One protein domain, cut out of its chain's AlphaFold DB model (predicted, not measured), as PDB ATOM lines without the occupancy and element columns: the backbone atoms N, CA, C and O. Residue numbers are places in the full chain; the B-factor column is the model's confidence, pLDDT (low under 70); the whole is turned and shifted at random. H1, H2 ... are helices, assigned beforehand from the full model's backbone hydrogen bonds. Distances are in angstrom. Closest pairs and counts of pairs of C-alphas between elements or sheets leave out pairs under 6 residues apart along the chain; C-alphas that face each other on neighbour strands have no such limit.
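Overview. This is residues 145 to 254 of the 688 residues of an uncharacterized protein of Deltaproteobacteria bacterium HGW-Deltaproteobacteria-22 (UniProt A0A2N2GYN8). Two long helices, H1 and H3, run opposite ways and cross, H1 over the first half of H3; the short helix H2 packs on the first turns of H3, and H4 sits near the other end of H3. The long link from H3 to H4 folds back from that end toward the middle of the model before H4 begins. The printed part has 110 residues with four named helices, in the order H1, H2, H3, H4, and no named strand: the class is all helix. The whole is loose and elongated, with a radius of gyration of the C-alphas of 16.6 A and spans of 47 by 26 by 23 A.

Arrangement. H1, residues 154 to 173, touches H3, residues 192 to 216, at a steep tilt of 43 degrees, opposite ways. Their closest C-alphas, of Ala 162 and Tyr 197, are 4.8 A apart, and H3 touches H1 with residues 193 to 204 alone. H2, residues 178 to 183, touches H3 at residues 194 to 198 alone, about perpendicular at 71 degrees, but only just; the closest C-alphas, of Pro 178 and Val 194, are 6.3 A apart. H3 and H4, residues 232 to 244, only just touch, with 3 pairs of C-alphas within 8 A, at a steep tilt of 61 degrees, the same way; the closest, of Met 214 and Ala 237, are 6.9 A apart. H4 is apart from H1 and H2. Every O i to N i+4 pair is within hydrogen-bond range in H2, H3 and H4; in H1, 15 of 16 are.

Along the chain. H1 begins at C-alpha 154 (-34.956, 17.998, -8.505) and is 28.3 A long. H2 has six residues. H3 is 35.7 A long. H4 is 18.5 A long and ends at C-alpha 244 (-29.447, 16.503, -34.808).

Size, cuts and confidence. The C-alphas farthest apart, of Lys 172 and Arg 246, are 49.9 A apart; those of Ile 145 and Asn 254, first and last printed, are 6.7 A apart. The link from H3 to H4, residues 217 to 231, is long. The printed part has no cut, and no printed residue is under 70 in pLDDT.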
ATOM      1  N   ILE A 145     -30.635  10.782 -16.521       90.44
ATOM      2  CA  ILE A 145     -31.200  12.085 -16.154       90.44
ATOM      3  C   ILE A 145     -32.451  12.295 -16.995       90.44
ATOM      4  O   ILE A 145     -32.390  12.302 -18.224       90.44
ATOM      5  N   GLN A 146     -33.581  12.460 -16.318       90.69
ATOM      6  CA  GLN A 146     -34.883  12.555 -16.959       90.69
ATOM      7  C   GLN A 146     -35.721  13.665 -16.347       90.69
ATOM      8  O   GLN A 146     -35.568  14.021 -15.172       90.69
ATOM      9  N   TRP A 147     -36.650  14.160 -17.153       89.44
ATOM     10  CA  TRP A 147     -37.686  15.066 -16.705       89.44
ATOM     11  C   TRP A 147     -38.644  14.345 -15.761       89.44
ATOM     12  O   TRP A 147     -39.066  13.217 -16.006       89.44
ATOM     13  N   ASN A 148     -38.973  15.011 -14.656       87.06
ATOM     14  CA  ASN A 148     -40.005  14.575 -13.729       87.06
ATOM     15  C   ASN A 148     -41.000  15.731 -13.539       87.06
ATOM     16  O   ASN A 148     -40.639  16.709 -12.875       87.06
ATOM     17  N   PRO A 149     -42.232  15.631 -14.074       83.44
ATOM     18  CA  PRO A 149     -43.248  16.676 -13.946       83.44
ATOM     19  C   PRO A 149     -43.520  17.086 -12.491       83.44
ATOM     20  O   PRO A 149     -43.659  18.270 -12.201       83.44
ATOM     21  N   GLY A 150     -43.508  16.130 -11.554       85.38
ATOM     22  CA  GLY A 150     -43.737  16.389 -10.129       85.38
ATOM     23  C   GLY A 150     -42.545  17.020  -9.399       85.38
ATOM     24  O   GLY A 150     -42.677  17.451  -8.256       85.38
ATOM     25  N   ASN A 151     -41.360  17.076 -10.022       87.62
ATOM     26  CA  ASN A 151     -40.164  17.651  -9.404       87.62
ATOM     27  C   ASN A 151     -39.147  18.156 -10.443       87.62
ATOM     28  O   ASN A 151     -38.016  17.671 -10.522       87.62
ATOM     29  N   VAL A 152     -39.534  19.164 -11.224       86.19
ATOM     30  CA  VAL A 152     -38.700  19.717 -12.310       86.19
ATOM     31  C   VAL A 152     -37.363  20.299 -11.827       86.19
ATOM     32  O   VAL A 152     -36.344  20.212 -12.509       86.19
ATOM     33  N   ALA A 153     -37.330  20.836 -10.604       89.88
ATOM     34  CA  ALA A 153     -36.131  21.406  -9.989       89.88
ATOM     35  C   ALA A 153     -35.337  20.386  -9.148       89.88
ATOM     36  O   ALA A 153     -34.502  20.792  -8.342       89.88
ATOM     37  N   LYS A 154     -35.581  19.073  -9.302       92.00
ATOM     38  CA  LYS A 154     -34.956  17.998  -8.505       92.00
ATOM     39  C   LYS A 154     -33.443  18.164  -8.359       92.00
ATOM     40  O   LYS A 154     -32.918  18.070  -7.251       92.00
ATOM     41  N   TYR A 155     -32.745  18.385  -9.472       92.81
ATOM     42  CA  TYR A 155     -31.284  18.448  -9.502       92.81
ATOM     43  C   TYR A 155     -30.752  19.736  -8.869       92.81
ATOM     44  O   TYR A 155     -29.874  19.663  -8.008       92.81
ATOM     45  N   LYS A 156     -31.357  20.886  -9.187       94.62
ATOM     46  CA  LYS A 156     -31.049  22.161  -8.534       94.62
ATOM     47  C   LYS A 156     -31.308  22.126  -7.023       94.62
ATOM     48  O   LYS A 156     -30.411  22.444  -6.254       94.62
ATOM     49  N   LYS A 157     -32.481  21.657  -6.579       94.50
ATOM     50  CA  LYS A 157     -32.811  21.513  -5.147       94.50
ATOM     51  C   LYS A 157     -31.819  20.600  -4.428       94.50
ATOM     52  O   LYS A 157     -31.386  20.903  -3.321       94.50
ATOM     53  N   ARG A 158     -31.421  19.489  -5.063       93.94
ATOM     54  CA  ARG A 158     -30.389  18.593  -4.524       93.94
ATOM     55  C   ARG A 158     -29.060  19.324  -4.321       93.94
ATOM     56  O   ARG A 158     -28.432  19.121  -3.286       93.94
ATOM     57  N   TYR A 159     -28.642  20.141  -5.285       96.62
ATOM     58  CA  TYR A 159     -27.440  20.963  -5.172       96.62
ATOM     59  C   TYR A 159     -27.560  22.013  -4.062       96.62
ATOM     60  O   TYR A 159     -26.709  22.031  -3.178       96.62
ATOM     61  N   ASP A 160     -28.631  22.809  -4.045       96.69
ATOM     62  CA  ASP A 160     -28.836  23.876  -3.055       96.69
ATOM     63  C   ASP A 160     -28.832  23.321  -1.612       96.69
ATOM     64  O   ASP A 160     -28.184  23.875  -0.716       96.69
ATOM     65  N   ASN A 161     -29.484  22.172  -1.392       95.94
ATOM     66  CA  ASN A 161     -29.514  21.492  -0.093       95.94
ATOM     67  C   ASN A 161     -28.131  20.952   0.307       95.94
ATOM     68  O   ASN A 161     -27.688  21.131   1.447       95.94
ATOM     69  N   ALA A 162     -27.434  20.292  -0.623       95.69
ATOM     70  CA  ALA A 162     -26.101  19.754  -0.368       95.69
ATOM     71  C   ALA A 162     -25.074  20.867  -0.116       95.69
ATOM     72  O   ALA A 162     -24.232  20.721   0.767       95.69
ATOM     73  N   ARG A 163     -25.179  21.994  -0.832       96.31
ATOM     74  CA  ARG A 163     -24.355  23.190  -0.629       96.31
ATOM     75  C   ARG A 163     -24.553  23.765   0.764       96.31
ATOM     76  O   ARG A 163     -23.582  23.905   1.495       96.31
ATOM     77  N   SER A 164     -25.802  24.002   1.162       95.50
ATOM     78  CA  SER A 164     -26.128  24.544   2.490       95.50
ATOM     79  C   SER A 164     -25.598  23.643   3.617       95.50
ATOM     80  O   SER A 164     -25.051  24.117   4.615       95.50
ATOM     81  N   SER A 165     -25.699  22.322   3.426       93.25
ATOM     82  CA  SER A 165     -25.192  21.321   4.372       93.25
ATOM     83  C   SER A 165     -23.661  21.330   4.443       93.25
ATOM     84  O   SER A 165     -23.081  21.293   5.531       93.25
ATOM     85  N   PHE A 166     -22.998  21.418   3.287       95.06
ATOM     86  CA  PHE A 166     -21.546  21.509   3.193       95.06
ATOM     87  C   PHE A 166     -21.009  22.811   3.781       95.06
ATOM     88  O   PHE A 166     -20.086  22.743   4.574       95.06
ATOM     89  N   GLU A 167     -21.586  23.974   3.489       93.75
ATOM     90  CA  GLU A 167     -21.136  25.263   4.039       93.75
ATOM     91  C   GLU A 167     -21.222  25.302   5.574       93.75
ATOM     92  O   GLU A 167     -20.341  25.841   6.252       93.75
ATOM     93  N   GLY A 168     -22.265  24.698   6.154       91.75
ATOM     94  CA  GLY A 168     -22.370  24.515   7.602       91.75
ATOM     95  C   GLY A 168     -21.278  23.601   8.166       91.75
ATOM     96  O   GLY A 168     -20.666  23.916   9.188       91.75
ATOM     97  N   TRP A 169     -21.005  22.483   7.492       92.00
ATOM     98  CA  TRP A 169     -19.986  21.516   7.905       92.00
ATOM     99  C   TRP A 169     -18.553  22.046   7.725       92.00
ATOM    100  O   TRP A 169     -17.730  21.938   8.635       92.00
ATOM    101  N   ALA A 170     -18.271  22.673   6.585       92.81
ATOM    102  CA  ALA A 170     -16.977  23.200   6.173       92.81
ATOM    103  C   ALA A 170     -16.501  24.325   7.095       92.81
ATOM    104  O   ALA A 170     -15.339  24.325   7.495       92.81
ATOM    105  N   ARG A 171     -17.410  25.217   7.528       92.62
ATOM    106  CA  ARG A 171     -17.109  26.250   8.536       92.62
ATOM    107  C   ARG A 171     -16.630  25.652   9.859       92.62
ATOM    108  O   ARG A 171     -15.662  26.146  10.426       92.62
ATOM    109  N   LYS A 172     -17.260  24.567  10.328       90.94
ATOM    110  CA  LYS A 172     -16.871  23.883  11.577       90.94
ATOM    111  C   LYS A 172     -15.501  23.203  11.476       90.94
ATOM    112  O   LYS A 172     -14.781  23.154  12.465       90.94
ATOM    113  N   HIS A 173     -15.139  22.710  10.292       88.38
ATOM    114  CA  HIS A 173     -13.922  21.918  10.068       88.38
ATOM    115  C   HIS A 173     -12.811  22.682   9.332       88.38
ATOM    116  O   HIS A 173     -11.786  22.094   9.002       88.38
ATOM    117  N   LYS A 174     -13.004  23.983   9.071       90.12
ATOM    118  CA  LYS A 174     -12.067  24.865   8.352       90.12
ATOM    119  C   LYS A 174     -11.628  24.316   6.985       90.12
ATOM    120  O   LYS A 174     -10.502  24.538   6.550       90.12
ATOM    121  N   ILE A 175     -12.528  23.617   6.293       88.50
ATOM    122  CA  ILE A 175     -12.281  23.103   4.941       88.50
ATOM    123  C   ILE A 175     -12.694  24.163   3.923       88.50
ATOM    124  O   ILE A 175     -13.840  24.595   3.917       88.50
ATOM    125  N   GLN A 176     -11.771  24.567   3.051       84.00
ATOM    126  CA  GLN A 176     -12.044  25.552   1.994       84.00
ATOM    127  C   GLN A 176     -12.194  24.908   0.613       84.00
ATOM    128  O   GLN A 176     -13.022  25.344  -0.181       84.00
ATOM    129  N   ASN A 177     -11.432  23.845   0.337       90.00
ATOM    130  CA  ASN A 177     -11.461  23.147  -0.942       90.00
ATOM    131  C   ASN A 177     -11.975  21.704  -0.755       90.00
ATOM    132  O   ASN A 177     -11.225  20.844  -0.286       90.00
ATOM    133  N   PRO A 178     -13.244  21.425  -1.101       90.56
ATOM    134  CA  PRO A 178     -13.821  20.091  -0.955       90.56
ATOM    135  C   PRO A 178     -13.190  19.057  -1.890       90.56
ATOM    136  O   PRO A 178     -13.102  17.888  -1.518       90.56
ATOM    137  N   ASP A 179     -12.735  19.466  -3.077       90.75
ATOM    138  CA  ASP A 179     -12.095  18.567  -4.040       90.75
ATOM    139  C   ASP A 179     -10.716  18.132  -3.540       90.75
ATOM    140  O   ASP A 179     -10.423  16.939  -3.512       90.75
ATOM    141  N   ALA A 180      -9.906  19.075  -3.047       90.75
ATOM    142  CA  ALA A 180      -8.618  18.764  -2.427       90.75
ATOM    143  C   ALA A 180      -8.787  17.889  -1.176       90.75
ATOM    144  O   ALA A 180      -8.004  16.969  -0.953       90.75
ATOM    145  N   TRP A 181      -9.839  18.130  -0.383       90.38
ATOM    146  CA  TRP A 181     -10.141  17.310   0.789       90.38
ATOM    147  C   TRP A 181     -10.484  15.862   0.417       90.38
ATOM    148  O   TRP A 181     -10.021  14.943   1.084       90.38
ATOM    149  N   LEU A 182     -11.264  15.639  -0.650       90.00
ATOM    150  CA  LEU A 182     -11.593  14.290  -1.132       90.00
ATOM    151  C   LEU A 182     -10.446  13.604  -1.881       90.00
ATOM    152  O   LEU A 182     -10.438  12.375  -1.951       90.00
ATOM    153  N   ALA A 183      -9.509  14.370  -2.444       89.31
ATOM    154  CA  ALA A 183      -8.325  13.831  -3.110       89.31
ATOM    155  C   ALA A 183      -7.354  13.154  -2.129       89.31
ATOM    156  O   ALA A 183      -6.604  12.270  -2.536       89.31
ATOM    157  N   ASP A 184      -7.390  13.524  -0.843       88.69
ATOM    158  CA  ASP A 184      -6.656  12.826   0.211       88.69
ATOM    159  C   ASP A 184      -7.245  11.410   0.427       88.69
ATOM    160  O   ASP A 184      -8.408  11.279   0.846       88.69
ATOM    161  N   PRO A 185      -6.469  10.329   0.197       86.19
ATOM    162  CA  PRO A 185      -6.922   8.954   0.408       86.19
ATOM    163  C   PRO A 185      -7.444   8.697   1.824       86.19
ATOM    164  O   PRO A 185      -8.341   7.870   2.012       86.19
ATOM    165  N   ALA A 186      -6.932   9.428   2.821       86.00
ATOM    166  CA  ALA A 186      -7.392   9.329   4.197       86.00
ATOM    167  C   ALA A 186      -8.838   9.812   4.368       86.00
ATOM    168  O   ALA A 186      -9.488   9.394   5.324       86.00
ATOM    169  N   ASN A 187      -9.354  10.652   3.467       84.25
ATOM    170  CA  ASN A 187     -10.649  11.328   3.579       84.25
ATOM    171  C   ASN A 187     -11.668  10.891   2.520       84.25
ATOM    172  O   ASN A 187     -12.872  11.043   2.740       84.25
ATOM    173  N   ALA A 188     -11.215  10.271   1.427       77.00
ATOM    174  CA  ALA A 188     -12.025   9.902   0.262       77.00
ATOM    175  C   ALA A 188     -13.339   9.159   0.584       77.00
ATOM    176  O   ALA A 188     -14.313   9.274  -0.157       77.00
ATOM    177  N   LYS A 189     -13.403   8.410   1.696       78.75
ATOM    178  CA  LYS A 189     -14.615   7.698   2.151       78.75
ATOM    179  C   LYS A 189     -15.233   8.252   3.442       78.75
ATOM    180  O   LYS A 189     -16.358   7.883   3.770       78.75
ATOM    181  N   LYS A 190     -14.543   9.140   4.166       71.50
ATOM    182  CA  LYS A 190     -14.841   9.456   5.575       71.50
ATOM    183  C   LYS A 190     -16.026  10.396   5.810       71.50
ATOM    184  O   LYS A 190     -16.455  10.520   6.951       71.50
ATOM    185  N   ASN A 191     -16.571  11.060   4.787       80.25
ATOM    186  CA  ASN A 191     -17.673  11.999   5.006       80.25
ATOM    187  C   ASN A 191     -18.679  12.037   3.849       80.25
ATOM    188  O   ASN A 191     -18.327  12.344   2.708       80.25
ATOM    189  N   ASP A 192     -19.942  11.740   4.157       88.00
ATOM    190  CA  ASP A 192     -21.028  11.778   3.179       88.00
ATOM    191  C   ASP A 192     -21.435  13.206   2.797       88.00
ATOM    192  O   ASP A 192     -21.839  13.417   1.661       88.00
ATOM    193  N   VAL A 193     -21.290  14.206   3.674       90.75
ATOM    194  CA  VAL A 193     -21.658  15.607   3.383       90.75
ATOM    195  C   VAL A 193     -20.784  16.180   2.268       90.75
ATOM    196  O   VAL A 193     -21.317  16.699   1.287       90.75
ATOM    197  N   VAL A 194     -19.456  16.034   2.367       91.94
ATOM    198  CA  VAL A 194     -18.528  16.530   1.332       91.94
ATOM    199  C   VAL A 194     -18.724  15.772   0.018       91.94
ATOM    200  O   VAL A 194     -18.859  16.392  -1.037       91.94
ATOM    201  N   ARG A 195     -18.826  14.435   0.071       91.75
ATOM    202  CA  ARG A 195     -19.080  13.605  -1.121       91.75
ATOM    203  C   ARG A 195     -20.405  13.949  -1.794       91.75
ATOM    204  O   ARG A 195     -20.456  14.064  -3.019       91.75
ATOM    205  N   ASN A 196     -21.472  14.124  -1.016       93.19
ATOM    206  CA  ASN A 196     -22.787  14.488  -1.535       93.19
ATOM    207  C   ASN A 196     -22.774  15.878  -2.166       93.19
ATOM    208  O   ASN A 196     -23.363  16.041  -3.234       93.19
ATOM    209  N   TYR A 197     -22.082  16.845  -1.556       95.25
ATOM    210  CA  TYR A 197     -21.916  18.175  -2.134       95.25
ATOM    211  C   TYR A 197     -21.155  18.136  -3.455       95.25
ATOM    212  O   TYR A 197     -21.698  18.595  -4.455       95.25
ATOM    213  N   VAL A 198     -19.969  17.525  -3.503       93.88
ATOM    214  CA  VAL A 198     -19.174  17.438  -4.741       93.88
ATOM    215  C   VAL A 198     -19.951  16.710  -5.839       93.88
ATOM    216  O   VAL A 198     -20.037  17.201  -6.961       93.88
ATOM    217  N   LYS A 199     -20.622  15.596  -5.517       93.19
ATOM    218  CA  LYS A 199     -21.468  14.873  -6.479       93.19
ATOM    219  C   LYS A 199     -22.639  15.721  -6.988       93.19
ATOM    220  O   LYS A 199     -22.946  15.674  -8.177       93.19
ATOM    221  N   ALA A 200     -23.318  16.463  -6.110       94.81
ATOM    222  CA  ALA A 200     -24.449  17.306  -6.492       94.81
ATOM    223  C   ALA A 200     -24.009  18.542  -7.293       94.81
ATOM    224  O   ALA A 200     -24.644  18.848  -8.299       94.81
ATOM    225  N   ARG A 201     -22.911  19.196  -6.891       95.69
ATOM    226  CA  ARG A 201     -22.287  20.320  -7.601       95.69
ATOM    227  C   ARG A 201     -21.866  19.903  -9.004       95.69
ATOM    228  O   ARG A 201     -22.308  20.510  -9.963       95.69
ATOM    229  N   ASN A 202     -21.117  18.809  -9.137       95.19
ATOM    230  CA  ASN A 202     -20.631  18.337 -10.433       95.19
ATOM    231  C   ASN A 202     -21.774  18.024 -11.418       95.19
ATOM    232  O   ASN A 202     -21.660  18.310 -12.607       95.19
ATOM    233  N   LEU A 203     -22.884  17.454 -10.932       94.56
ATOM    234  CA  LEU A 203     -24.077  17.226 -11.751       94.56
ATOM    235  C   LEU A 203     -24.777  18.542 -12.129       94.56
ATOM    236  O   LEU A 203     -25.184  18.699 -13.276       94.56
ATOM    237  N   TYR A 204     -24.922  19.474 -11.182       95.88
ATOM    238  CA  TYR A 204     -25.490  20.798 -11.438       95.88
ATOM    239  C   TYR A 204     -24.672  21.563 -12.485       95.88
ATOM    240  O   TYR A 204     -25.235  22.012 -13.479       95.88
ATOM    241  N   ASP A 205     -23.351  21.622 -12.318       96.62
ATOM    242  CA  ASP A 205     -22.430  22.278 -13.248       96.62
ATOM    243  C   ASP A 205     -22.498  21.644 -14.642       96.62
ATOM    244  O   ASP A 205     -22.515  22.356 -15.643       96.62
ATOM    245  N   GLY A 206     -22.610  20.313 -14.714       96.12
ATOM    246  CA  GLY A 206     -22.843  19.602 -15.969       96.12
ATOM    247  C   GLY A 206     -24.147  20.018 -16.655       96.12
ATOM    248  O   GLY A 206     -24.165  20.180 -17.870       96.12
ATOM    249  N   LEU A 207     -25.236  20.223 -15.906       96.12
ATOM    250  CA  LEU A 207     -26.524  20.667 -16.459       96.12
ATOM    251  C   LEU A 207     -26.502  22.139 -16.890       96.12
ATOM    252  O   LEU A 207     -27.134  22.494 -17.883       96.12
ATOM    253  N   VAL A 208     -25.768  22.992 -16.172       96.44
ATOM    254  CA  VAL A 208     -25.516  24.380 -16.590       96.44
ATOM    255  C   VAL A 208     -24.735  24.404 -17.902       96.44
ATOM    256  O   VAL A 208     -25.101  25.127 -18.825       96.44
ATOM    257  N   GLU A 209     -23.698  23.578 -18.023       96.94
ATOM    258  CA  GLU A 209     -22.914  23.483 -19.253       96.94
ATOM    259  C   GLU A 209     -23.718  22.847 -20.400       96.94
ATOM    260  O   GLU A 209     -23.600  23.263 -21.549       96.94
ATOM    261  N   LEU A 210     -24.610  21.897 -20.094       96.50
ATOM    262  CA  LEU A 210     -25.537  21.308 -21.064       96.50
ATOM    263  C   LEU A 210     -26.494  22.349 -21.640       96.50
ATOM    264  O   LEU A 210     -26.710  22.359 -22.846       96.50
ATOM    265  N   LYS A 211     -27.031  23.250 -20.808       96.12
ATOM    266  CA  LYS A 211     -27.817  24.393 -21.289       96.12
ATOM    267  C   LYS A 211     -27.015  25.205 -22.309       96.12
ATOM    268  O   LYS A 211     -27.501  25.405 -23.418       96.12
ATOM    269  N   LYS A 212     -25.795  25.630 -21.949       95.75
ATOM    270  CA  LYS A 212     -24.945  26.418 -22.853       95.75
ATOM    271  C   LYS A 212     -24.723  25.677 -24.163       95.75
ATOM    272  O   LYS A 212     -24.820  26.277 -25.221       95.75
ATOM    273  N   ARG A 213     -24.485  24.364 -24.096       95.69
ATOM    274  CA  ARG A 213     -24.321  23.515 -25.276       95.69
ATOM    275  C   ARG A 213     -25.536  23.558 -26.202       95.69
ATOM    276  O   ARG A 213     -25.350  23.685 -27.406       95.69
ATOM    277  N   MET A 214     -26.752  23.463 -25.659       95.62
ATOM    278  CA  MET A 214     -27.983  23.535 -26.456       95.62
ATOM    279  C   MET A 214     -28.146  24.900 -27.135       95.62
ATOM    280  O   MET A 214     -28.529  24.948 -28.300       95.62
ATOM    281  N   GLU A 215     -27.828  25.987 -26.432       93.19
ATOM    282  CA  GLU A 215     -27.883  27.350 -26.981       93.19
ATOM    283  C   GLU A 215     -26.805  27.562 -28.063       93.19
ATOM    284  O   GLU A 215     -27.114  28.040 -29.146       93.19
ATOM    285  N   CYS A 216     -25.562  27.120 -27.824       92.44
ATOM    286  CA  CYS A 216     -24.449  27.230 -28.782       92.44
ATOM    287  C   CYS A 216     -24.687  26.448 -30.081       92.44
ATOM    288  O   CYS A 216     -24.174  26.800 -31.137       92.44
ATOM    289  N   GLU A 217     -25.407  25.330 -29.997       91.81
ATOM    290  CA  GLU A 217     -25.722  24.496 -31.153       91.81
ATOM    291  C   GLU A 217     -27.003  24.909 -31.888       91.81
ATOM    292  O   GLU A 217     -27.345  24.232 -32.865       91.81
ATOM    293  N   GLU A 218     -27.679  25.969 -31.421       91.81
ATOM    294  CA  GLU A 218     -29.000  26.439 -31.874       91.81
ATOM    295  C   GLU A 218     -30.084  25.351 -31.802       91.81
ATOM    296  O   GLU A 218     -31.001  25.247 -32.614       91.81
ATOM    297  N   ILE A 219     -29.991  24.508 -30.771       94.62
ATOM    298  CA  ILE A 219     -31.056  23.564 -30.425       94.62
ATOM    299  C   ILE A 219     -32.262  24.307 -29.830       94.62
ATOM    300  O   ILE A 219     -33.404  23.866 -29.987       94.62
ATOM    301  N   VAL A 220     -31.988  25.407 -29.130       93.50
ATOM    302  CA  VAL A 220     -32.941  26.318 -28.484       93.50
ATOM    303  C   VAL A 220     -32.423  27.748 -28.592       93.50
ATOM    304  O   VAL A 220     -31.210  27.954 -28.676       93.50
ATOM    305  N   ALA A 221     -33.320  28.731 -28.523       90.81
ATOM    306  CA  ALA A 221     -32.904  30.126 -28.455       90.81
ATOM    307  C   ALA A 221     -32.258  30.458 -27.088       90.81
ATOM    308  O   ALA A 221     -32.609  29.848 -26.066       90.81
ATOM    309  N   PRO A 222     -31.344  31.446 -27.032       90.12
ATOM    310  CA  PRO A 222     -30.735  31.885 -25.781       90.12
ATOM    311  C   PRO A 222     -31.775  32.267 -24.720       90.12
ATOM    312  O   PRO A 222     -32.683  33.058 -24.969       90.12
ATOM    313  N   GLY A 223     -31.624  31.729 -23.507       90.25
ATOM    314  CA  GLY A 223     -32.486  32.046 -22.366       90.25
ATOM    315  C   GLY A 223     -33.752  31.192 -22.241       90.25
ATOM    316  O   GLY A 223     -34.424  31.286 -21.214       90.25
ATOM    317  N   GLU A 224     -34.059  30.315 -23.205       92.12
ATOM    318  CA  GLU A 224     -35.203  29.395 -23.096       92.12
ATOM    319  C   GLU A 224     -35.034  28.365 -21.970       92.12
ATOM    320  O   GLU A 224     -36.012  27.909 -21.374       92.12
ATOM    321  N   LEU A 225     -33.787  27.994 -21.664       95.75
ATOM    322  CA  LEU A 225     -33.464  26.983 -20.664       95.75
ATOM    323  C   LEU A 225     -33.008  27.605 -19.341       95.75
ATOM    324  O   LEU A 225     -32.298  28.616 -19.283       95.75
ATOM    325  N   LYS A 226     -33.366  26.938 -18.242       95.31
ATOM    326  CA  LYS A 226     -33.018  27.349 -16.877       95.31
ATOM    327  C   LYS A 226     -31.817  26.565 -16.352       95.31
ATOM    328  O   LYS A 226     -31.693  25.362 -16.566       95.31
ATOM    329  N   GLU A 227     -30.945  27.244 -15.618       95.12
ATOM    330  CA  GLU A 227     -29.713  26.659 -15.082       95.12
ATOM    331  C   GLU A 227     -29.973  25.539 -14.068       95.12
ATOM    332  O   GLU A 227     -30.707  25.712 -13.093       95.12
ATOM    333  N   GLY A 228     -29.364  24.372 -14.305       92.31
ATOM    334  CA  GLY A 228     -29.458  23.208 -13.420       92.31
ATOM    335  C   GLY A 228     -30.860  22.602 -13.270       92.31
ATOM    336  O   GLY A 228     -31.073  21.760 -12.390       92.31
ATOM    337  N   ILE A 229     -31.821  23.022 -14.097       93.44
ATOM    338  CA  ILE A 229     -33.202  22.531 -14.101       93.44
ATOM    339  C   ILE A 229     -33.397  21.608 -15.305       93.44
ATOM    340  O   ILE A 229     -32.995  21.927 -16.419       93.44
ATOM    341  N   PHE A 230     -34.033  20.459 -15.068       92.94
ATOM    342  CA  PHE A 230     -34.401  19.503 -16.113       92.94
ATOM    343  C   PHE A 230     -35.930  19.444 -16.200       92.94
ATOM    344  O   PHE A 230     -36.578  18.540 -15.666       92.94
ATOM    345  N   ASP A 231     -36.506  20.486 -16.793       92.94
ATOM    346  CA  ASP A 231     -37.941  20.633 -17.021       92.94
ATOM    347  C   ASP A 231     -38.341  20.152 -18.427       92.94
ATOM    348  O   ASP A 231     -37.557  19.531 -19.148       92.94
ATOM    349  N   GLU A 232     -39.590  20.413 -18.812       92.75
ATOM    350  CA  GLU A 232     -40.106  20.027 -20.124       92.75
ATOM    351  C   GLU A 232     -39.356  20.724 -21.274       92.75
ATOM    352  O   GLU A 232     -39.161  20.127 -22.332       92.75
ATOM    353  N   ALA A 233     -38.894  21.965 -21.076       94.44
ATOM    354  CA  ALA A 233     -38.138  22.691 -22.091       94.44
ATOM    355  C   ALA A 233     -36.786  22.014 -22.349       94.44
ATOM    356  O   ALA A 233     -36.463  21.722 -23.502       94.44
ATOM    357  N   MET A 234     -36.053  21.656 -21.287       96.00
ATOM    358  CA  MET A 234     -34.822  20.868 -21.416       96.00
ATOM    359  C   MET A 234     -35.098  19.507 -22.069       96.00
ATOM    360  O   MET A 234     -34.391  19.117 -22.990       96.00
ATOM    361  N   HIS A 235     -36.158  18.799 -21.671       94.88
ATOM    362  CA  HIS A 235     -36.540  17.518 -22.288       94.88
ATOM    363  C   HIS A 235     -36.759  17.628 -23.805       94.88
ATOM    364  O   HIS A 235     -36.268  16.797 -24.575       94.88
ATOM    365  N   ARG A 236     -37.460  18.673 -24.264       94.19
ATOM    366  CA  ARG A 236     -37.653  18.941 -25.698       94.19
ATOM    367  C   ARG A 236     -36.342  19.308 -26.397       94.19
ATOM    368  O   ARG A 236     -36.110  18.818 -27.503       94.19
ATOM    369  N   ALA A 237     -35.478  20.093 -25.752       96.00
ATOM    370  CA  ALA A 237     -34.146  20.413 -26.268       96.00
ATOM    371  C   ALA A 237     -33.307  19.144 -26.465       96.00
ATOM    372  O   ALA A 237     -32.749  18.932 -27.538       96.00
ATOM    373  N   ILE A 238     -33.310  18.227 -25.494       96.31
ATOM    374  CA  ILE A 238     -32.602  16.948 -25.613       96.31
ATOM    375  C   ILE A 238     -33.148  16.109 -26.769       96.31
ATOM    376  O   ILE A 238     -32.360  15.546 -27.518       96.31
ATOM    377  N   ARG A 239     -34.466  16.082 -27.005       94.19
ATOM    378  CA  ARG A 239     -35.021  15.406 -28.194       94.19
ATOM    379  C   ARG A 239     -34.554  16.031 -29.509       94.19
ATOM    380  O   ARG A 239     -34.324  15.307 -30.474       94.19
ATOM    381  N   ARG A 240     -34.425  17.360 -29.578       94.88
ATOM    382  CA  ARG A 240     -33.872  18.051 -30.758       94.88
ATOM    383  C   ARG A 240     -32.380  17.742 -30.933       94.88
ATOM    384  O   ARG A 240     -31.962  17.446 -32.047       94.88
ATOM    385  N   PHE A 241     -31.610  17.713 -29.846       95.94
ATOM    386  CA  PHE A 241     -30.205  17.299 -29.853       95.94
ATOM    387  C   PHE A 241     -30.039  15.846 -30.321       95.94
ATOM    388  O   PHE A 241     -29.240  15.565 -31.209       95.94
ATOM    389  N   GLU A 242     -30.841  14.925 -29.780       95.12
ATOM    390  CA  GLU A 242     -30.888  13.526 -30.209       95.12
ATOM    391  C   GLU A 242     -31.171  13.423 -31.717       95.12
ATOM    392  O   GLU A 242     -30.497  12.672 -32.419       95.12
ATOM    393  N   ARG A 243     -32.108  14.226 -32.246       93.38
ATOM    394  CA  ARG A 243     -32.396  14.278 -33.689       93.38
ATOM    395  C   ARG A 243     -31.216  14.776 -34.515       93.38
ATOM    396  O   ARG A 243     -30.838  14.090 -35.465       93.38
ATOM    397  N   LYS A 244     -30.621  15.915 -34.138       95.06
ATOM    398  CA  LYS A 244     -29.447  16.503 -34.808       95.06
ATOM    399  C   LYS A 244     -28.302  15.505 -34.921       95.06
ATOM    400  O   LYS A 244     -27.691  15.395 -35.976       95.06
ATOM    401  N   HIS A 245     -28.063  14.740 -33.861       95.19
ATOM    402  CA  HIS A 245     -26.932  13.817 -33.773       95.19
ATOM    403  C   HIS A 245     -27.283  12.363 -34.111       95.19
ATOM    404  O   HIS A 245     -26.469  11.466 -33.907       95.19
ATOM    405  N   ARG A 246     -28.486  12.103 -34.648       93.19
ATOM    406  CA  ARG A 246     -28.959  10.758 -35.026       93.19
ATOM    407  C   ARG A 246     -28.884   9.739 -33.872       93.19
ATOM    408  O   ARG A 246     -28.616   8.554 -34.055       93.19
ATOM    409  N   ILE A 247     -29.210  10.195 -32.667       92.75
ATOM    410  CA  ILE A 247     -29.302   9.378 -31.458       92.75
ATOM    411  C   ILE A 247     -30.745   8.899 -31.298       92.75
ATOM    412  O   ILE A 247     -31.678   9.692 -31.188       92.75
ATOM    413  N   PHE A 248     -30.949   7.584 -31.233       90.62
ATOM    414  CA  PHE A 248     -32.258   7.029 -30.891       90.62
ATOM    415  C   PHE A 248     -32.486   7.112 -29.380       90.62
ATOM    416  O   PHE A 248     -31.996   6.269 -28.618       90.62
ATOM    417  N   GLY A 249     -33.229   8.134 -28.960       88.50
ATOM    418  CA  GLY A 249     -33.553   8.381 -27.560       88.50
ATOM    419  C   GLY A 249     -34.953   8.949 -27.340       88.50
ATOM    420  O   GLY A 249     -35.758   9.079 -28.268       88.50
ATOM    421  N   TRP A 250     -35.250   9.212 -26.069       88.44
ATOM    422  CA  TRP A 250     -36.563   9.640 -25.580       88.44
ATOM    423  C   TRP A 250     -36.556  11.064 -25.007       88.44
ATOM    424  O   TRP A 250     -37.609  11.513 -24.538       88.44
ATOM    425  N   GLY A 251     -35.428  11.778 -25.063       91.88
ATOM    426  CA  GLY A 251     -35.231  13.068 -24.394       91.88
ATOM    427  C   GLY A 251     -34.486  12.977 -23.058       91.88
ATOM    428  O   GLY A 251     -34.702  13.813 -22.185       91.88
ATOM    429  N   TYR A 252     -33.642  11.960 -22.860       91.69
ATOM    430  CA  TYR A 252     -32.952  11.725 -21.584       91.69
ATOM    431  C   TYR A 252     -31.446  11.790 -21.753       91.69
ATOM    432  O   TYR A 252     -30.915  11.170 -22.672       91.69
ATOM    433  N   VAL A 253     -30.743  12.404 -20.799       93.25
ATOM    434  CA  VAL A 253     -29.280  12.300 -20.781       93.25
ATOM    435  C   VAL A 253     -28.904  10.914 -20.282       93.25
ATOM    436  O   VAL A 253     -29.310  10.492 -19.196       93.25
ATOM    437  N   ASN A 254     -28.163  10.203 -21.125       91.62
ATOM    438  CA  ASN A 254     -27.698   8.844 -20.910       91.62
ATOM    439  C   ASN A 254     -26.337   8.639 -21.596       91.62
ATOM    440  O   ASN A 254     -25.822   9.527 -22.277       91.62
TER     441      ASN A 254